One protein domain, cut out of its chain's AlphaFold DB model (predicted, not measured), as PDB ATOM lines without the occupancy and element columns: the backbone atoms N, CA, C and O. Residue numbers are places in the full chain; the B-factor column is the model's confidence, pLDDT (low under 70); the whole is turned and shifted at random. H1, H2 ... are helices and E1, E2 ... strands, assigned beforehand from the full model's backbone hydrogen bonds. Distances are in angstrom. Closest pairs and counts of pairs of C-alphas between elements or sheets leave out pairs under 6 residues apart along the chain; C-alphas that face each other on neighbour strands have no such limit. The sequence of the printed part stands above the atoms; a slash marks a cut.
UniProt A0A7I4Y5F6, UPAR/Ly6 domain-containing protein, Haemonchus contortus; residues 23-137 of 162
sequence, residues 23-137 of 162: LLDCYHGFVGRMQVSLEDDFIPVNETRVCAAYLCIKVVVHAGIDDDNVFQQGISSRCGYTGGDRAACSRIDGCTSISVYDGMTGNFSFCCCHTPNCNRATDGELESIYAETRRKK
ATOM      1  N   LEU A  23      22.299  -8.270 -51.713       87.88
ATOM      2  CA  LEU A  23      23.512  -8.743 -51.068       87.88
ATOM      3  C   LEU A  23      24.428  -9.353 -52.139       87.88
ATOM      4  O   LEU A  23      23.961  -9.999 -53.076       87.88
ATOM      5  N   LEU A  24      25.722  -9.106 -52.001       92.38
ATOM      6  CA  LEU A  24      26.784  -9.622 -52.850       92.38
ATOM      7  C   LEU A  24      27.328 -10.913 -52.251       92.38
ATOM      8  O   LEU A  24      27.557 -10.974 -51.042       92.38
ATOM      9  N   ASP A  25      27.606 -11.899 -53.095       95.62
ATOM     10  CA  ASP A  25      28.398 -13.055 -52.686       95.62
ATOM     11  C   ASP A  25      29.853 -12.619 -52.488       95.62
ATOM     12  O   ASP A  25      30.484 -12.102 -53.409       95.62
ATOM     13  N   CYS A  26      30.394 -12.816 -51.292       97.06
ATOM     14  CA  CYS A  26      31.772 -12.499 -50.933       97.06
ATOM     15  C   CYS A  26      32.445 -13.718 -50.298       97.06
ATOM     16  O   CYS A  26      31.792 -14.555 -49.673       97.06
ATOM     17  N   TYR A  27      33.771 -13.786 -50.390       97.69
ATOM     18  CA  TYR A  27      34.564 -14.737 -49.618       97.69
ATOM     19  C   TYR A  27      34.793 -14.230 -48.192       97.69
ATOM     20  O   TYR A  27      34.907 -13.026 -47.943       97.69
ATOM     21  N   HIS A  28      34.902 -15.168 -47.258       96.69
ATOM     22  CA  HIS A  28      35.252 -14.932 -45.868       96.69
ATOM     23  C   HIS A  28      36.294 -15.946 -45.409       96.69
ATOM     24  O   HIS A  28      36.096 -17.143 -45.612       96.69
ATOM     25  N   GLY A  29      37.335 -15.472 -44.735       96.94
ATOM     26  CA  GLY A  29      38.397 -16.293 -44.163       96.94
ATOM     27  C   GLY A  29      39.764 -15.933 -44.733       96.94
ATOM     28  O   GLY A  29      39.978 -14.786 -45.125       96.94
ATOM     29  N   PHE A  30      40.699 -16.876 -44.765       97.38
ATOM     30  CA  PHE A  30      42.098 -16.609 -45.094       97.38
ATOM     31  C   PHE A  30      42.675 -17.665 -46.038       97.38
ATOM     32  O   PHE A  30      42.475 -18.865 -45.851       97.38
ATOM     33  N   VAL A  31      43.412 -17.204 -47.050       98.00
ATOM     34  CA  VAL A  31      44.222 -18.056 -47.926       98.00
ATOM     35  C   VAL A  31      45.641 -17.532 -47.911       98.00
ATOM     36  O   VAL A  31      45.872 -16.369 -48.241       98.00
ATOM     37  N   GLY A  32      46.597 -18.372 -47.546       96.62
ATOM     38  CA  GLY A  32      47.953 -17.907 -47.335       96.62
ATOM     39  C   GLY A  32      48.878 -18.974 -46.788       96.62
ATOM     40  O   GLY A  32      48.725 -20.172 -47.033       96.62
ATOM     41  N   ARG A  33      49.840 -18.506 -46.008       95.12
ATOM     42  CA  ARG A  33      50.757 -19.323 -45.234       95.12
ATOM     43  C   ARG A  33      51.074 -18.652 -43.907       95.12
ATOM     44  O   ARG A  33      51.087 -17.423 -43.821       95.12
ATOM     45  N   MET A  34      51.376 -19.468 -42.911       93.62
ATOM     46  CA  MET A  34      51.790 -19.019 -41.587       93.62
ATOM     47  C   MET A  34      53.074 -19.718 -41.146       93.62
ATOM     48  O   MET A  34      53.382 -20.809 -41.624       93.62
ATOM     49  N   GLN A  35      53.814 -19.087 -40.248       92.44
ATOM     50  CA  GLN A  35      55.034 -19.603 -39.642       92.44
ATOM     51  C   GLN A  35      54.997 -19.258 -38.147       92.44
ATOM     52  O   GLN A  35      54.920 -18.086 -37.793       92.44
ATOM     53  N   VAL A  36      55.012 -20.276 -37.284       88.75
ATOM     54  CA  VAL A  36      54.866 -20.114 -35.824       88.75
ATOM     55  C   VAL A  36      56.208 -19.802 -35.155       88.75
ATOM     56  O   VAL A  36      56.262 -19.026 -34.209       88.75
ATOM     57  N   SER A  37      57.304 -20.355 -35.680       83.62
ATOM     58  CA  SER A  37      58.676 -20.028 -35.285       83.62
ATOM     59  C   SER A  37      59.530 -19.715 -36.509       83.62
ATOM     60  O   SER A  37      59.327 -20.292 -37.574       83.62
ATOM     61  N   LEU A  38      60.544 -18.857 -36.362       74.62
ATOM     62  CA  LEU A  38      61.492 -18.516 -37.437       74.62
ATOM     63  C   LEU A  38      62.234 -19.734 -38.015       74.62
ATOM     64  O   LEU A  38      62.734 -19.674 -39.139       74.62
ATOM     65  N   GLU A  39      62.319 -20.808 -37.234       76.88
ATOM     66  CA  GLU A  39      62.970 -22.071 -37.587       76.88
ATOM     67  C   GLU A  39      62.031 -23.038 -38.323       76.88
ATOM     68  O   GLU A  39      62.508 -23.963 -38.979       76.88
ATOM     69  N   ASP A  40      60.717 -22.810 -38.250       83.06
ATOM     70  CA  ASP A  40      59.714 -23.685 -38.849       83.06
ATOM     71  C   ASP A  40      59.497 -23.370 -40.329       83.06
ATOM     72  O   ASP A  40      59.629 -22.231 -40.783       83.06
ATOM     73  N   ASP A  41      59.084 -24.378 -41.091       87.19
ATOM     74  CA  ASP A  41      58.600 -24.171 -42.449       87.19
ATOM     75  C   ASP A  41      57.218 -23.504 -42.459       87.19
ATOM     76  O   ASP A  41      56.410 -23.620 -41.537       87.19
ATOM     77  N   PHE A  42      56.919 -22.821 -43.564       90.56
ATOM     78  CA  PHE A  42      55.600 -22.243 -43.781       90.56
ATOM     79  C   PHE A  42      54.525 -23.323 -43.918       90.56
ATOM     80  O   PHE A  42      54.607 -24.197 -44.783       90.56
ATOM     81  N   ILE A  43      53.453 -23.177 -43.145       92.75
ATOM     82  CA  ILE A  43      52.263 -24.019 -43.207       92.75
ATOM     83  C   ILE A  43      51.234 -23.331 -44.113       92.75
ATOM     84  O   ILE A  43      50.853 -22.192 -43.827       92.75
ATOM     85  N   PRO A  44      50.772 -23.967 -45.208       93.25
ATOM     86  CA  PRO A  44      49.728 -23.399 -46.051       93.25
ATOM     87  C   PRO A  44      48.377 -23.405 -45.325       93.25
ATOM     88  O   PRO A  44      48.015 -24.383 -44.675       93.25
ATOM     89  N   VAL A  45      47.610 -22.329 -45.489       94.31
ATOM     90  CA  VAL A  45      46.273 -22.162 -44.906       94.31
ATOM     91  C   VAL A  45      45.288 -21.827 -46.019       94.31
ATOM     92  O   VAL A  45      45.544 -20.949 -46.841       94.31
ATOM     93  N   ASN A  46      44.160 -22.531 -46.057       95.62
ATOM     94  CA  ASN A  46      43.060 -22.237 -46.969       95.62
ATOM     95  C   ASN A  46      41.733 -22.488 -46.259       95.62
ATOM     96  O   ASN A  46      41.139 -23.561 -46.351       95.62
ATOM     97  N   GLU A  47      41.287 -21.471 -45.542       91.94
ATOM     98  CA  GLU A  47      40.040 -21.488 -44.799       91.94
ATOM     99  C   GLU A  47      39.122 -20.448 -45.413       91.94
ATOM    100  O   GLU A  47      39.137 -19.282 -45.033       91.94
ATOM    101  N   THR A  48      38.345 -20.851 -46.416       94.19
ATOM    102  CA  THR A  48      37.426 -19.945 -47.104       94.19
ATOM    103  C   THR A  48      36.006 -20.477 -47.129       94.19
ATOM    104  O   THR A  48      35.744 -21.664 -47.306       94.19
ATOM    105  N   ARG A  49      35.062 -19.554 -46.962       96.06
ATOM    106  CA  ARG A  49      33.623 -19.778 -47.117       96.06
ATOM    107  C   ARG A  49      33.003 -18.619 -47.885       96.06
ATOM    108  O   ARG A  49      33.586 -17.538 -47.942       96.06
ATOM    109  N   VAL A  50      31.816 -18.834 -48.438       96.06
ATOM    110  CA  VAL A  50      31.044 -17.788 -49.123       96.06
ATOM    111  C   VAL A  50      29.964 -17.248 -48.189       96.06
ATOM    112  O   VAL A  50      29.413 -17.978 -47.366       96.06
ATOM    113  N   CYS A  51      29.682 -15.957 -48.304       94.06
ATOM    114  CA  CYS A  51      28.666 -15.249 -47.543       94.06
ATOM    115  C   CYS A  51      27.948 -14.230 -48.437       94.06
ATOM    116  O   CYS A  51      28.525 -13.740 -49.403       94.06
ATOM    117  N   ALA A  52      26.728 -13.849 -48.068       94.62
ATOM    118  CA  ALA A  52      26.033 -12.714 -48.672       94.62
ATOM    119  C   ALA A  52      26.308 -11.454 -47.832       94.62
ATOM    120  O   ALA A  52      26.133 -11.525 -46.617       94.62
ATOM    121  N   ALA A  53      26.740 -10.331 -48.418       94.00
ATOM    122  CA  ALA A  53      27.142  -9.105 -47.706       94.00
ATOM    123  C   ALA A  53      26.804  -7.813 -48.478       94.00
ATOM    124  O   ALA A  53      26.440  -7.865 -49.645       94.00
ATOM    125  N   TYR A  54      26.932  -6.635 -47.858       91.81
ATOM    126  CA  TYR A  54      26.703  -5.359 -48.564       91.81
ATOM    127  C   TYR A  54      27.863  -4.965 -49.483       91.81
ATOM    128  O   TYR A  54      27.662  -4.310 -50.501       91.81
ATOM    129  N   LEU A  55      29.078  -5.331 -49.086       93.69
ATOM    130  CA  LEU A  55      30.321  -5.114 -49.816       93.69
ATOM    131  C   LEU A  55      31.307  -6.216 -49.434       93.69
ATOM    132  O   LEU A  55      31.171  -6.837 -48.373       93.69
ATOM    133  N   CYS A  56      32.316  -6.432 -50.267       96.25
ATOM    134  CA  CYS A  56      33.389  -7.365 -49.971       96.25
ATOM    135  C   CYS A  56      34.658  -6.600 -49.579       96.25
ATOM    136  O   CYS A  56      35.001  -5.586 -50.189       96.25
ATOM    137  N   ILE A  57      35.372  -7.110 -48.579       97.06
ATOM    138  CA  ILE A  57      36.667  -6.592 -48.132       97.06
ATOM    139  C   ILE A  57      37.730  -7.637 -48.468       97.06
ATOM    140  O   ILE A  57      37.532  -8.833 -48.225       97.06
ATOM    141  N   LYS A  58      38.850  -7.175 -49.020       97.62
ATOM    142  CA  LYS A  58      40.070  -7.955 -49.239       97.62
ATOM    143  C   LYS A  58      41.205  -7.262 -48.495       97.62
ATOM    144  O   LYS A  58      41.436  -6.078 -48.712       97.62
ATOM    145  N   VAL A  59      41.916  -7.988 -47.646       97.62
ATOM    146  CA  VAL A  59      43.127  -7.510 -46.983       97.62
ATOM    147  C   VAL A  59      44.298  -8.370 -47.425       97.62
ATOM    148  O   VAL A  59      44.350  -9.564 -47.137       97.62
ATOM    149  N   VAL A  60      45.225  -7.757 -48.152       97.56
ATOM    150  CA  VAL A  60      46.478  -8.386 -48.567       97.56
ATOM    151  C   VAL A  60      47.460  -8.276 -47.413       97.56
ATOM    152  O   VAL A  60      47.809  -7.174 -46.997       97.56
ATOM    153  N   VAL A  61      47.885  -9.416 -46.890       97.19
ATOM    154  CA  VAL A  61      48.850  -9.544 -45.803       97.19
ATOM    155  C   VAL A  61      50.224  -9.774 -46.425       97.19
ATOM    156  O   VAL A  61      50.591 -10.906 -46.740       97.19
ATOM    157  N   HIS A  62      50.981  -8.692 -46.629       95.31
ATOM    158  CA  HIS A  62      52.348  -8.780 -47.163       95.31
ATOM    159  C   HIS A  62      53.309  -9.335 -46.118       95.31
ATOM    160  O   HIS A  62      54.206 -10.109 -46.437       95.31
ATOM    161  N   ALA A  63      53.126  -8.927 -44.865       93.44
ATOM    162  CA  ALA A  63      53.854  -9.409 -43.700       93.44
ATOM    163  C   ALA A  63      53.058  -9.004 -42.458       93.44
ATOM    164  O   ALA A  63      52.964  -7.809 -42.196       93.44
ATOM    165  N   GLY A  64      52.483  -9.956 -41.727       94.31
ATOM    166  CA  GLY A  64      51.780  -9.707 -40.465       94.31
ATOM    167  C   GLY A  64      52.361 -10.557 -39.344       94.31
ATOM    168  O   GLY A  64      52.751 -11.692 -39.596       94.31
ATOM    169  N   ILE A  65      52.444 -10.003 -38.139       94.19
ATOM    170  CA  ILE A  65      52.831 -10.714 -36.916       94.19
ATOM    171  C   ILE A  65      51.745 -10.444 -35.875       94.19
ATOM    172  O   ILE A  65      51.406  -9.278 -35.648       94.19
ATOM    173  N   ASP A  66      51.179 -11.502 -35.301       93.00
ATOM    174  CA  ASP A  66      50.237 -11.407 -34.180       93.00
ATOM    175  C   ASP A  66      50.950 -11.381 -32.816       93.00
ATOM    176  O   ASP A  66      52.179 -11.442 -32.724       93.00
ATOM    177  N   ASP A  67      50.167 -11.261 -31.745       91.81
ATOM    178  CA  ASP A  67      50.669 -11.177 -30.369       91.81
ATOM    179  C   ASP A  67      51.410 -12.453 -29.914       91.81
ATOM    180  O   ASP A  67      52.234 -12.391 -28.997       91.81
ATOM    181  N   ASP A  68      51.179 -13.586 -30.583       91.25
ATOM    182  CA  ASP A  68      51.843 -14.868 -30.326       91.25
ATOM    183  C   ASP A  68      53.125 -15.049 -31.170       91.25
ATOM    184  O   ASP A  68      53.768 -16.099 -31.123       91.25
ATOM    185  N   ASN A  69      53.554 -14.006 -31.894       89.38
ATOM    186  CA  ASN A  69      54.669 -14.002 -32.848       89.38
ATOM    187  C   ASN A  69      54.479 -14.923 -34.064       89.38
ATOM    188  O   ASN A  69      55.458 -15.268 -34.732       89.38
ATOM    189  N   VAL A  70      53.242 -15.284 -34.406       92.56
ATOM    190  CA  VAL A  70      52.972 -16.047 -35.623       92.56
ATOM    191  C   VAL A  70      53.045 -15.108 -36.816       92.56
ATOM    192  O   VAL A  70      52.300 -14.133 -36.940       92.56
ATOM    193  N   PHE A  71      53.957 -15.417 -37.731       94.25
ATOM    194  CA  PHE A  71      54.120 -14.677 -38.967       94.25
ATOM    195  C   PHE A  71      53.133 -15.180 -40.021       94.25
ATOM    196  O   PHE A  71      53.080 -16.373 -40.316       94.25
ATOM    197  N   GLN A  72      52.376 -14.272 -40.632       94.75
ATOM    198  CA  GLN A  72      51.350 -14.586 -41.623       94.75
ATOM    199  C   GLN A  72      51.569 -13.816 -42.927       94.75
ATOM    200  O   GLN A  72      51.971 -12.648 -42.933       94.75
ATOM    201  N   GLN A  73      51.270 -14.478 -44.049       96.12
ATOM    202  CA  GLN A  73      51.264 -13.888 -45.387       96.12
ATOM    203  C   GLN A  73      50.162 -14.490 -46.242       96.12
ATOM    204  O   GLN A  73      49.985 -15.705 -46.257       96.12
ATOM    205  N   GLY A  74      49.463 -13.664 -47.009       97.25
ATOM    206  CA  GLY A  74      48.381 -14.133 -47.864       97.25
ATOM    207  C   GLY A  74      47.273 -13.110 -48.003       97.25
ATOM    208  O   GLY A  74      47.515 -11.907 -48.025       97.25
ATOM    209  N   ILE A  75      46.041 -13.588 -48.123       98.06
ATOM    210  CA  ILE A  75      44.864 -12.769 -48.385       98.06
ATOM    211  C   ILE A  75      43.775 -13.142 -47.388       98.06
ATOM    212  O   ILE A  75      43.236 -14.250 -47.409       98.06
ATOM    213  N   SER A  76      43.414 -12.178 -46.546       97.75
ATOM    214  CA  SER A  76      42.224 -12.242 -45.705       97.75
ATOM    215  C   SER A  76      41.037 -11.660 -46.471       97.75
ATOM    216  O   SER A  76      41.077 -10.540 -46.976       97.75
ATOM    217  N   SER A  77      39.969 -12.436 -46.588       97.81
ATOM    218  CA  SER A  77      38.708 -12.042 -47.208       97.81
ATOM    219  C   SER A  77      37.660 -11.852 -46.122       97.81
ATOM    220  O   SER A  77      37.528 -12.690 -45.231       97.81
ATOM    221  N   ARG A  78      36.879 -10.771 -46.185       95.94
ATOM    222  CA  ARG A  78      35.814 -10.507 -45.213       95.94
ATOM    223  C   ARG A  78      34.548  -9.978 -45.877       95.94
ATOM    224  O   ARG A  78      34.580  -9.232 -46.851       95.94
ATOM    225  N   CYS A  79      33.425 -10.343 -45.281       95.50
ATOM    226  CA  CYS A  79      32.090  -9.860 -45.612       95.50
ATOM    227  C   CYS A  79      31.831  -8.540 -44.877       95.50
ATOM    228  O   CYS A  79      31.927  -8.504 -43.648       95.50
ATOM    229  N   GLY A  80      31.499  -7.467 -45.593       94.19
ATOM    230  CA  GLY A  80      31.144  -6.184 -44.988       94.19
ATOM    231  C   GLY A  80      29.673  -6.142 -44.577       94.19
ATOM    232  O   GLY A  80      28.788  -6.063 -45.433       94.19
ATOM    233  N   TYR A  81      29.410  -6.157 -43.270       89.88
ATOM    234  CA  TYR A  81      28.053  -6.140 -42.700       89.88
ATOM    235  C   TYR A  81      27.744  -4.857 -41.939       89.88
ATOM    236  O   TYR A  81      26.597  -4.409 -41.868       89.88
ATOM    237  N   THR A  82      28.765  -4.273 -41.321       90.25
ATOM    238  CA  THR A  82      28.578  -3.259 -40.291       90.25
ATOM    239  C   THR A  82      28.505  -1.852 -40.883       90.25
ATOM    240  O   THR A  82      28.856  -1.594 -42.039       90.25
ATOM    241  N   GLY A  83      28.021  -0.896 -40.086       87.81
ATOM    242  CA  GLY A  83      28.164   0.525 -40.418       87.81
ATOM    243  C   GLY A  83      29.634   0.959 -40.480       87.81
ATOM    244  O   GLY A  83      29.985   1.790 -41.312       87.81
ATOM    245  N   GLY A  84      30.495   0.347 -39.657       89.81
ATOM    246  CA  GLY A  84      31.939   0.584 -39.655       89.81
ATOM    247  C   GLY A  84      32.608   0.156 -40.960       89.81
ATOM    248  O   GLY A  84      33.349   0.944 -41.538       89.81
ATOM    249  N   ASP A  85      32.272  -1.031 -41.477       91.00
ATOM    250  CA  ASP A  85      32.775  -1.523 -42.772       91.00
ATOM    251  C   ASP A  85      32.435  -0.550 -43.904       91.00
ATOM    252  O   ASP A  85      33.290  -0.171 -44.700       91.00
ATOM    253  N   ARG A  86      31.179  -0.091 -43.933       90.06
ATOM    254  CA  ARG A  86      30.701   0.872 -44.930       90.06
ATOM    255  C   ARG A  86      31.426   2.210 -44.829       90.06
ATOM    256  O   ARG A  86      31.797   2.772 -45.853       90.06
ATOM    257  N   ALA A  87      31.646   2.712 -43.615       91.12
ATOM    258  CA  ALA A  87      32.355   3.970 -43.391       91.12
ATOM    259  C   ALA A  87      33.857   3.882 -43.715       91.12
ATOM    260  O   ALA A  87      34.440   4.866 -44.165       91.12
ATOM    261  N   ALA A  88      34.481   2.724 -43.490       90.56
ATOM    262  CA  ALA A  88      35.863   2.478 -43.889       90.56
ATOM    263  C   ALA A  88      35.979   2.425 -45.418       90.56
ATOM    264  O   ALA A  88      36.786   3.142 -46.002       90.56
ATOM    265  N   CYS A  89      35.115   1.646 -46.074       91.88
ATOM    266  CA  CYS A  89      35.144   1.474 -47.522       91.88
ATOM    267  C   CYS A  89      34.711   2.711 -48.312       91.88
ATOM    268  O   CYS A  89      35.175   2.893 -49.432       91.88
ATOM    269  N   SER A  90      33.873   3.592 -47.758       88.94
ATOM    270  CA  SER A  90      33.481   4.832 -48.446       88.94
ATOM    271  C   SER A  90      34.624   5.838 -48.604       88.94
ATOM    272  O   SER A  90      34.505   6.776 -49.389       88.94
ATOM    273  N   ARG A  91      35.722   5.661 -47.860       85.31
ATOM    274  CA  ARG A  91      36.905   6.533 -47.882       85.31
ATOM    275  C   ARG A  91      38.055   5.968 -48.712       85.31
ATOM    276  O   ARG A  91      39.104   6.601 -48.780       85.31
ATOM    277  N   ILE A  92      37.886   4.779 -49.292       85.50
ATOM    278  CA  ILE A  92      38.948   4.055 -49.988       85.50
ATOM    279  C   ILE A  92      38.607   3.987 -51.470       85.50
ATOM    280  O   ILE A  92      37.613   3.378 -51.856       85.50
ATOM    281  N   ASP A  93      39.470   4.580 -52.291       80.38
ATOM    282  CA  ASP A  93      39.485   4.364 -53.734       80.38
ATOM    283  C   ASP A  93      40.567   3.321 -54.054       80.38
ATOM    284  O   ASP A  93      41.765   3.579 -53.920       80.38
ATOM    285  N   GLY A  94      40.147   2.093 -54.366       85.06
ATOM    286  CA  GLY A  94      41.045   0.953 -54.571       85.06
ATOM    287  C   GLY A  94      41.521   0.291 -53.272       85.06
ATOM    288  O   GLY A  94      40.727  -0.307 -52.541       85.06
ATOM    289  N   CYS A  95      42.830   0.336 -53.016       93.62
ATOM    290  CA  CYS A  95      43.473  -0.280 -51.856       93.62
ATOM    291  C   CYS A  95      44.265   0.765 -51.070       93.62
ATOM    292  O   CYS A  95      44.987   1.570 -51.655       93.62
ATOM    293  N   THR A  96      44.182   0.716 -49.744       95.38
ATOM    294  CA  THR A  96      44.943   1.590 -48.847       95.38
ATOM    295  C   THR A  96      45.909   0.783 -47.989       95.38
ATOM    296  O   THR A  96      45.586  -0.318 -47.545       95.38
ATOM    297  N   SER A  97      47.109   1.311 -47.761       95.75
ATOM    298  CA  SER A  97      48.084   0.681 -46.871       95.75
ATOM    299  C   SER A  97      47.704   0.909 -45.412       95.75
ATOM    300  O   SER A  97      47.428   2.038 -45.008       95.75
ATOM    301  N   ILE A  98      47.736  -0.153 -44.610       96.00
ATOM    302  CA  ILE A  98      47.522  -0.101 -43.160       96.00
ATOM    303  C   ILE A  98      48.633  -0.875 -42.446       96.00
ATOM    304  O   ILE A  98      49.258  -1.760 -43.033       96.00
ATOM    305  N   SER A  99      48.877  -0.539 -41.180       96.69
ATOM    306  CA  SER A  99      49.924  -1.160 -40.357       96.69
ATOM    307  C   SER A  99      49.401  -2.092 -39.262       96.69
ATOM    308  O   SER A  99      50.195  -2.767 -38.610       96.69
ATOM    309  N   VAL A 100      48.082  -2.127 -39.054       96.19
ATOM    310  CA  VAL A 100      47.419  -2.953 -38.040       96.19
ATOM    311  C   VAL A 100      46.162  -3.568 -38.640       96.19
ATOM    312  O   VAL A 100      45.354  -2.850 -39.234       96.19
ATOM    313  N   TYR A 101      45.983  -4.875 -38.472       95.25
ATOM    314  CA  TYR A 101      44.800  -5.595 -38.931       95.25
ATOM    315  C   TYR A 101      44.541  -6.815 -38.047       95.25
ATOM    316  O   TYR A 101      45.416  -7.655 -37.903       95.25
ATOM    317  N   ASP A 102      43.334  -6.914 -37.483       91.75
ATOM    318  CA  ASP A 102      42.866  -8.088 -36.725       91.75
ATOM    319  C   ASP A 102      43.826  -8.558 -35.612       91.75
ATOM    320  O   ASP A 102      44.146  -9.733 -35.493       91.75
ATOM    321  N   GLY A 103      44.356  -7.609 -34.833       94.19
ATOM    322  CA  GLY A 103      45.343  -7.889 -33.782       94.19
ATOM    323  C   GLY A 103      46.781  -8.062 -34.285       94.19
ATOM    324  O   GLY A 103      47.705  -8.018 -33.487       94.19
ATOM    325  N   MET A 104      47.006  -8.162 -35.596       95.56
ATOM    326  CA  MET A 104      48.350  -8.206 -36.170       95.56
ATOM    327  C   MET A 104      48.922  -6.812 -36.411       95.56
ATOM    328  O   MET A 104      48.212  -5.873 -36.782       95.56
ATOM    329  N   THR A 105      50.246  -6.715 -36.325       96.81
ATOM    330  CA  THR A 105      51.033  -5.565 -36.787       96.81
ATOM    331  C   THR A 105      51.876  -5.956 -37.996       96.81
ATOM    332  O   THR A 105      52.307  -7.103 -38.121       96.81
ATOM    333  N   GLY A 106      52.083  -5.036 -38.940       95.06
ATOM    334  CA  GLY A 106      52.788  -5.388 -40.170       95.06
ATOM    335  C   GLY A 106      52.548  -4.466 -41.357       95.06
ATOM    336  O   GLY A 106      52.309  -3.271 -41.202       95.06
ATOM    337  N   ASN A 107      52.648  -5.030 -42.559       95.94
ATOM    338  CA  ASN A 107      52.358  -4.362 -43.822       95.94
ATOM    339  C   ASN A 107      51.155  -5.028 -44.490       95.94
ATOM    340  O   ASN A 107      51.239  -6.177 -44.938       95.94
ATOM    341  N   PHE A 108      50.058  -4.282 -44.589       97.38
ATOM    342  CA  PHE A 108      48.821  -4.769 -45.174       97.38
ATOM    343  C   PHE A 108      48.267  -3.786 -46.206       97.38
ATOM    344  O   PHE A 108      48.460  -2.572 -46.105       97.38
ATOM    345  N   SER A 109      47.518  -4.300 -47.177       97.12
ATOM    346  CA  SER A 109      46.707  -3.487 -48.087       97.12
ATOM    347  C   SER A 109      45.235  -3.823 -47.901       97.12
ATOM    348  O   SER A 109      44.821  -4.945 -48.171       97.12
ATOM    349  N   PHE A 110      44.445  -2.858 -47.443       97.38
ATOM    350  CA  PHE A 110      43.007  -2.986 -47.239       97.38
ATOM    351  C   PHE A 110      42.257  -2.454 -48.458       97.38
ATOM    352  O   PHE A 110      42.385  -1.285 -48.817       97.38
ATOM    353  N   CYS A 111      41.459  -3.311 -49.082       97.06
ATOM    354  CA  CYS A 111      40.732  -3.029 -50.311       97.06
ATOM    355  C   CYS A 111      39.242  -3.322 -50.126       97.06
ATOM    356  O   CYS A 111      38.862  -4.279 -49.444       97.06
ATOM    357  N   CYS A 112      38.399  -2.545 -50.800       95.75
ATOM    358  CA  CYS A 112      36.956  -2.757 -50.831       95.75
ATOM    359  C   CYS A 112      36.465  -2.917 -52.264       95.75
ATOM    360  O   CYS A 112      36.966  -2.265 -53.177       95.75
ATOM    361  N   CYS A 113      35.455  -3.757 -52.468       93.56
ATOM    362  CA  CYS A 113      34.857  -3.949 -53.782       93.56
ATOM    363  C   CYS A 113      33.364  -4.301 -53.687       93.56
ATOM    364  O   CYS A 113      32.882  -4.798 -52.668       93.56
ATOM    365  N   HIS A 114      32.626  -3.987 -54.757       92.25
ATOM    366  CA  HIS A 114      31.157  -4.034 -54.810       92.25
ATOM    367  C   HIS A 114      30.630  -4.949 -55.929       92.25
ATOM    368  O   HIS A 114      29.525  -4.761 -56.430       92.25
ATOM    369  N   THR A 115      31.427  -5.933 -56.344       92.75
ATOM    370  CA  THR A 115      31.023  -6.954 -57.319       92.75
ATOM    371  C   THR A 115      31.071  -8.341 -56.678       92.75
ATOM    372  O   THR A 115      31.878  -8.565 -55.774       92.75
ATOM    373  N   PRO A 116      30.226  -9.295 -57.105       94.62
ATOM    374  CA  PRO A 116      30.254 -10.642 -56.546       94.62
ATOM    375  C   PRO A 116      31.642 -11.281 -56.679       94.62
ATOM    376  O   PRO A 116      32.277 -11.192 -57.729       94.62
ATOM    377  N   ASN A 117      32.093 -11.952 -55.623       95.50
ATOM    378  CA  ASN A 117      33.338 -12.716 -55.539       95.50
ATOM    379  C   ASN A 117      34.630 -11.903 -55.746       95.50
ATOM    380  O   ASN A 117      35.703 -12.485 -55.907       95.50
ATOM    381  N   CYS A 118      34.566 -10.571 -55.714       95.12
ATOM    382  CA  CYS A 118      35.705  -9.700 -56.019       95.12
ATOM    383  C   CYS A 118      36.855  -9.785 -55.009       95.12
ATOM    384  O   CYS A 118      38.003  -9.491 -55.342       95.12
ATOM    385  N   ASN A 119      36.570 -10.210 -53.775       96.50
ATOM    386  CA  ASN A 119      37.583 -10.361 -52.740       96.50
ATOM    387  C   ASN A 119      38.277 -11.733 -52.746       96.50
ATOM    388  O   ASN A 119      39.092 -11.987 -51.867       96.50
ATOM    389  N   ARG A 120      38.005 -12.598 -53.730       96.69
ATOM    390  CA  ARG A 120      38.641 -13.915 -53.849       96.69
ATOM    391  C   ARG A 120      40.167 -13.798 -53.943       96.69
ATOM    392  O   ARG A 120      40.679 -12.984 -54.712       96.69
ATOM    393  N   ALA A 121      40.873 -14.644 -53.200       96.62
ATOM    394  CA  ALA A 121      42.312 -14.834 -53.344       96.62
ATOM    395  C   ALA A 121      42.633 -15.561 -54.658       96.62
ATOM    396  O   ALA A 121      42.011 -16.581 -54.969       96.62
ATOM    397  N   THR A 122      43.593 -15.046 -55.422       95.44
ATOM    398  CA  THR A 122      44.077 -15.684 -56.654       95.44
ATOM    399  C   THR A 122      45.516 -16.161 -56.501       95.44
ATOM    400  O   THR A 122      46.296 -15.564 -55.757       95.44
ATOM    401  N   ASP A 123      45.885 -17.209 -57.239       93.88
ATOM    402  CA  ASP A 123      47.241 -17.768 -57.187       93.88
ATOM    403  C   ASP A 123      48.300 -16.723 -57.565       93.88
ATOM    404  O   ASP A 123      49.316 -16.605 -56.889       93.88
ATOM    405  N   GLY A 124      48.024 -15.879 -58.567       94.94
ATOM    406  CA  GLY A 124      48.940 -14.812 -58.980       94.94
ATOM    407  C   GLY A 124      49.169 -13.737 -57.908       94.94
ATOM    408  O   GLY A 124      50.289 -13.249 -57.753       94.94
ATOM    409  N   GLU A 125      48.143 -13.380 -57.128       94.56
ATOM    410  CA  GLU A 125      48.323 -12.470 -55.989       94.56
ATOM    411  C   GLU A 125      49.168 -13.132 -54.891       94.56
ATOM    412  O   GLU A 125      50.083 -12.503 -54.360       94.56
ATOM    413  N   LEU A 126      48.911 -14.407 -54.581       95.38
ATOM    414  CA  LEU A 126      49.677 -15.157 -53.580       95.38
ATOM    415  C   LEU A 126      51.148 -15.310 -53.987       95.38
ATOM    416  O   LEU A 126      52.041 -15.062 -53.178       95.38
ATOM    417  N   GLU A 127      51.422 -15.640 -55.250       93.88
ATOM    418  CA  GLU A 127      52.780 -15.694 -55.798       93.88
ATOM    419  C   GLU A 127      53.511 -14.356 -55.651       93.88
ATOM    420  O   GLU A 127      54.678 -14.331 -55.245       93.88
ATOM    421  N   SER A 128      52.822 -13.243 -55.922       92.38
ATOM    422  CA  SER A 128      53.373 -11.893 -55.770       92.38
ATOM    423  C   SER A 128      53.769 -11.596 -54.318       92.38
ATOM    424  O   SER A 128      54.905 -11.189 -54.061       92.38
ATOM    425  N   ILE A 129      52.882 -11.897 -53.365       93.44
ATOM    426  CA  ILE A 129      53.123 -11.726 -51.923       93.44
ATOM    427  C   ILE A 129      54.335 -12.560 -51.477       93.44
ATOM    428  O   ILE A 129      55.234 -12.088 -50.773       93.44
ATOM    429  N   TYR A 130      54.409 -13.816 -51.916       91.69
ATOM    430  CA  TYR A 130      55.476 -14.725 -51.499       91.69
ATOM    431  C   TYR A 130      56.835 -14.369 -52.109       91.69
ATOM    432  O   TYR A 130      57.870 -14.603 -51.472       91.69
ATOM    433  N   ALA A 131      56.854 -13.791 -53.313       86.19
ATOM    434  CA  ALA A 131      58.076 -13.362 -53.987       86.19
ATOM    435  C   ALA A 131      58.790 -12.220 -53.246       86.19
ATOM    436  O   ALA A 131      60.023 -12.205 -53.184       86.19
ATOM    437  N   GLU A 132      58.046 -11.297 -52.630       72.50
ATOM    438  CA  GLU A 132      58.629 -10.178 -51.878       72.50
ATOM    439  C   GLU A 132      59.465 -10.657 -50.678       72.50
ATOM    440  O   GLU A 132      60.528 -10.112 -50.370       72.50
ATOM    441  N   THR A 133      59.045 -11.761 -50.064       68.19
ATOM    442  CA  THR A 133      59.753 -12.395 -48.940       68.19
ATOM    443  C   THR A 133      61.073 -13.015 -49.374       68.19
ATOM    444  O   THR A 133      62.084 -12.863 -48.690       68.19
ATOM    445  N   ARG A 134      61.082 -13.698 -50.531       61.47
ATOM    446  CA  ARG A 134      62.303 -14.312 -51.078       61.47
ATOM    447  C   ARG A 134      63.356 -13.246 -51.357       61.47
ATOM    448  O   ARG A 134      64.480 -13.375 -50.890       61.47
ATOM    449  N   ARG A 135      62.955 -12.133 -51.982       60.47
ATOM    450  CA  ARG A 135      63.857 -10.998 -52.236       60.47
ATOM    451  C   ARG A 135      64.455 -10.422 -50.951       60.47
ATOM    452  O   ARG A 135      65.645 -10.131 -50.928       60.47
ATOM    453  N   LYS A 136      63.673 -10.277 -49.875       58.22
ATOM    454  CA  LYS A 136      64.203  -9.807 -48.580       58.22
ATOM    455  C   LYS A 136      65.204 -10.794 -47.967       58.22
ATOM    456  O   LYS A 136      66.244 -10.356 -47.476       58.22
ATOM    457  N   LYS A 137      64.945 -12.105 -48.057       57.19
ATOM    458  CA  LYS A 137      65.878 -13.149 -47.600       57.19
ATOM    459  C   LYS A 137      67.190 -13.117 -48.396       57.19
ATOM    460  O   LYS A 137      68.262 -13.098 -47.794       57.19
TER     461      LYS A 137
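This is residues 23 to 137 of the 162 residues of the protein "UPAR/Ly6 domain-containing protein" of Haemonchus contortus (UniProt A0A7I4Y5F6). One twisted, six-stranded sheet makes the body, with the long helix H2 over one face and the short helix H1 on the opposite face, crossing the strands. E2, E3, E4 and E6 each bend along their length, and after E6 the link of residues 114 to 122 folds back to H2. The printed part has 115 residues, with named elements in the order E1, E2, E3, E4, H1, E5, E6, H2; the sheet's order is E2, E1, E4, E3, E6, E5, antiparallel throughout. The class is mixed, helices and strands; the whole is compact, with a radius of gyration of the C-alphas of 14.1 A, and elongated, spanning 43 by 24 by 23 A.

Begin with inner strands E4, residues 71 to 80, and E3, residues 55 to 65, an antiparallel hairpin at 165 degrees; N 59 and O 76 are 2.8 A apart, within hydrogen-bond range. Beside E4 look for E1, residues 24 to 35, antiparallel at 168 degrees, with N 31 and O 75 at 3.0 A. E2, residues 43 to 53, is the edge strand in a hairpin with E1; N 28 and O 49 are 2.8 A apart. Beside E3 find E6, residues 104 to 113, with N 60 and O 109 at 2.8 A. E6 forms a hairpin with the other edge strand, E5, residues 95 to 101; N 98 and O 108 are 2.9 A apart. H2, residues 123 to 137, is on the sheet at a height of 8.7 A, over E4 and only just over E3, with 3 C-alphas falling on E3. It runs along the strands, at 27 degrees to E4 on the local plane; its closest C-alphas to E3 are those of Ile 129 and His 62, 5.7 A. H1, residues 83 to 89, lies on the opposite face at a height of 9.2 A, only just over E3 and E6, with 3 C-alphas falling on each. It runs across the strands, at 75 degrees to E3 on the local plane; its closest C-alphas to E6 are those of Cys 89 and Cys 112, 5.7 A. H1 and H2 are apart. Every O i to N i+4 pair is within hydrogen-bond range in H1, and 10 of 11 in H2.

Find C-alpha 24 at (26.784, -9.622, -52.850); E1 runs 32.7 A to C-alpha 35. E2 covers 29.6 A and bends by 50 degrees at residue 50. E3, 26.5 A, bends by 81 degrees at residue 62, and E4, 25.2 A, by 70 degrees at residue 74. H1 measures 10.0 A and E5 14.0 A. E6, 22.6 A, bends by 88 degrees at residue 107. H2 covers 21.5 A and ends at C-alpha 137, (65.878, -13.149, -47.600).

The two C-alphas farthest apart are those of Leu 23 and Glu 39, 43.8 A. The printed part has no cut, and no link is long. Mean pLDDT of the printed part is 91.7; look for values under 70 at residues 133 to 137.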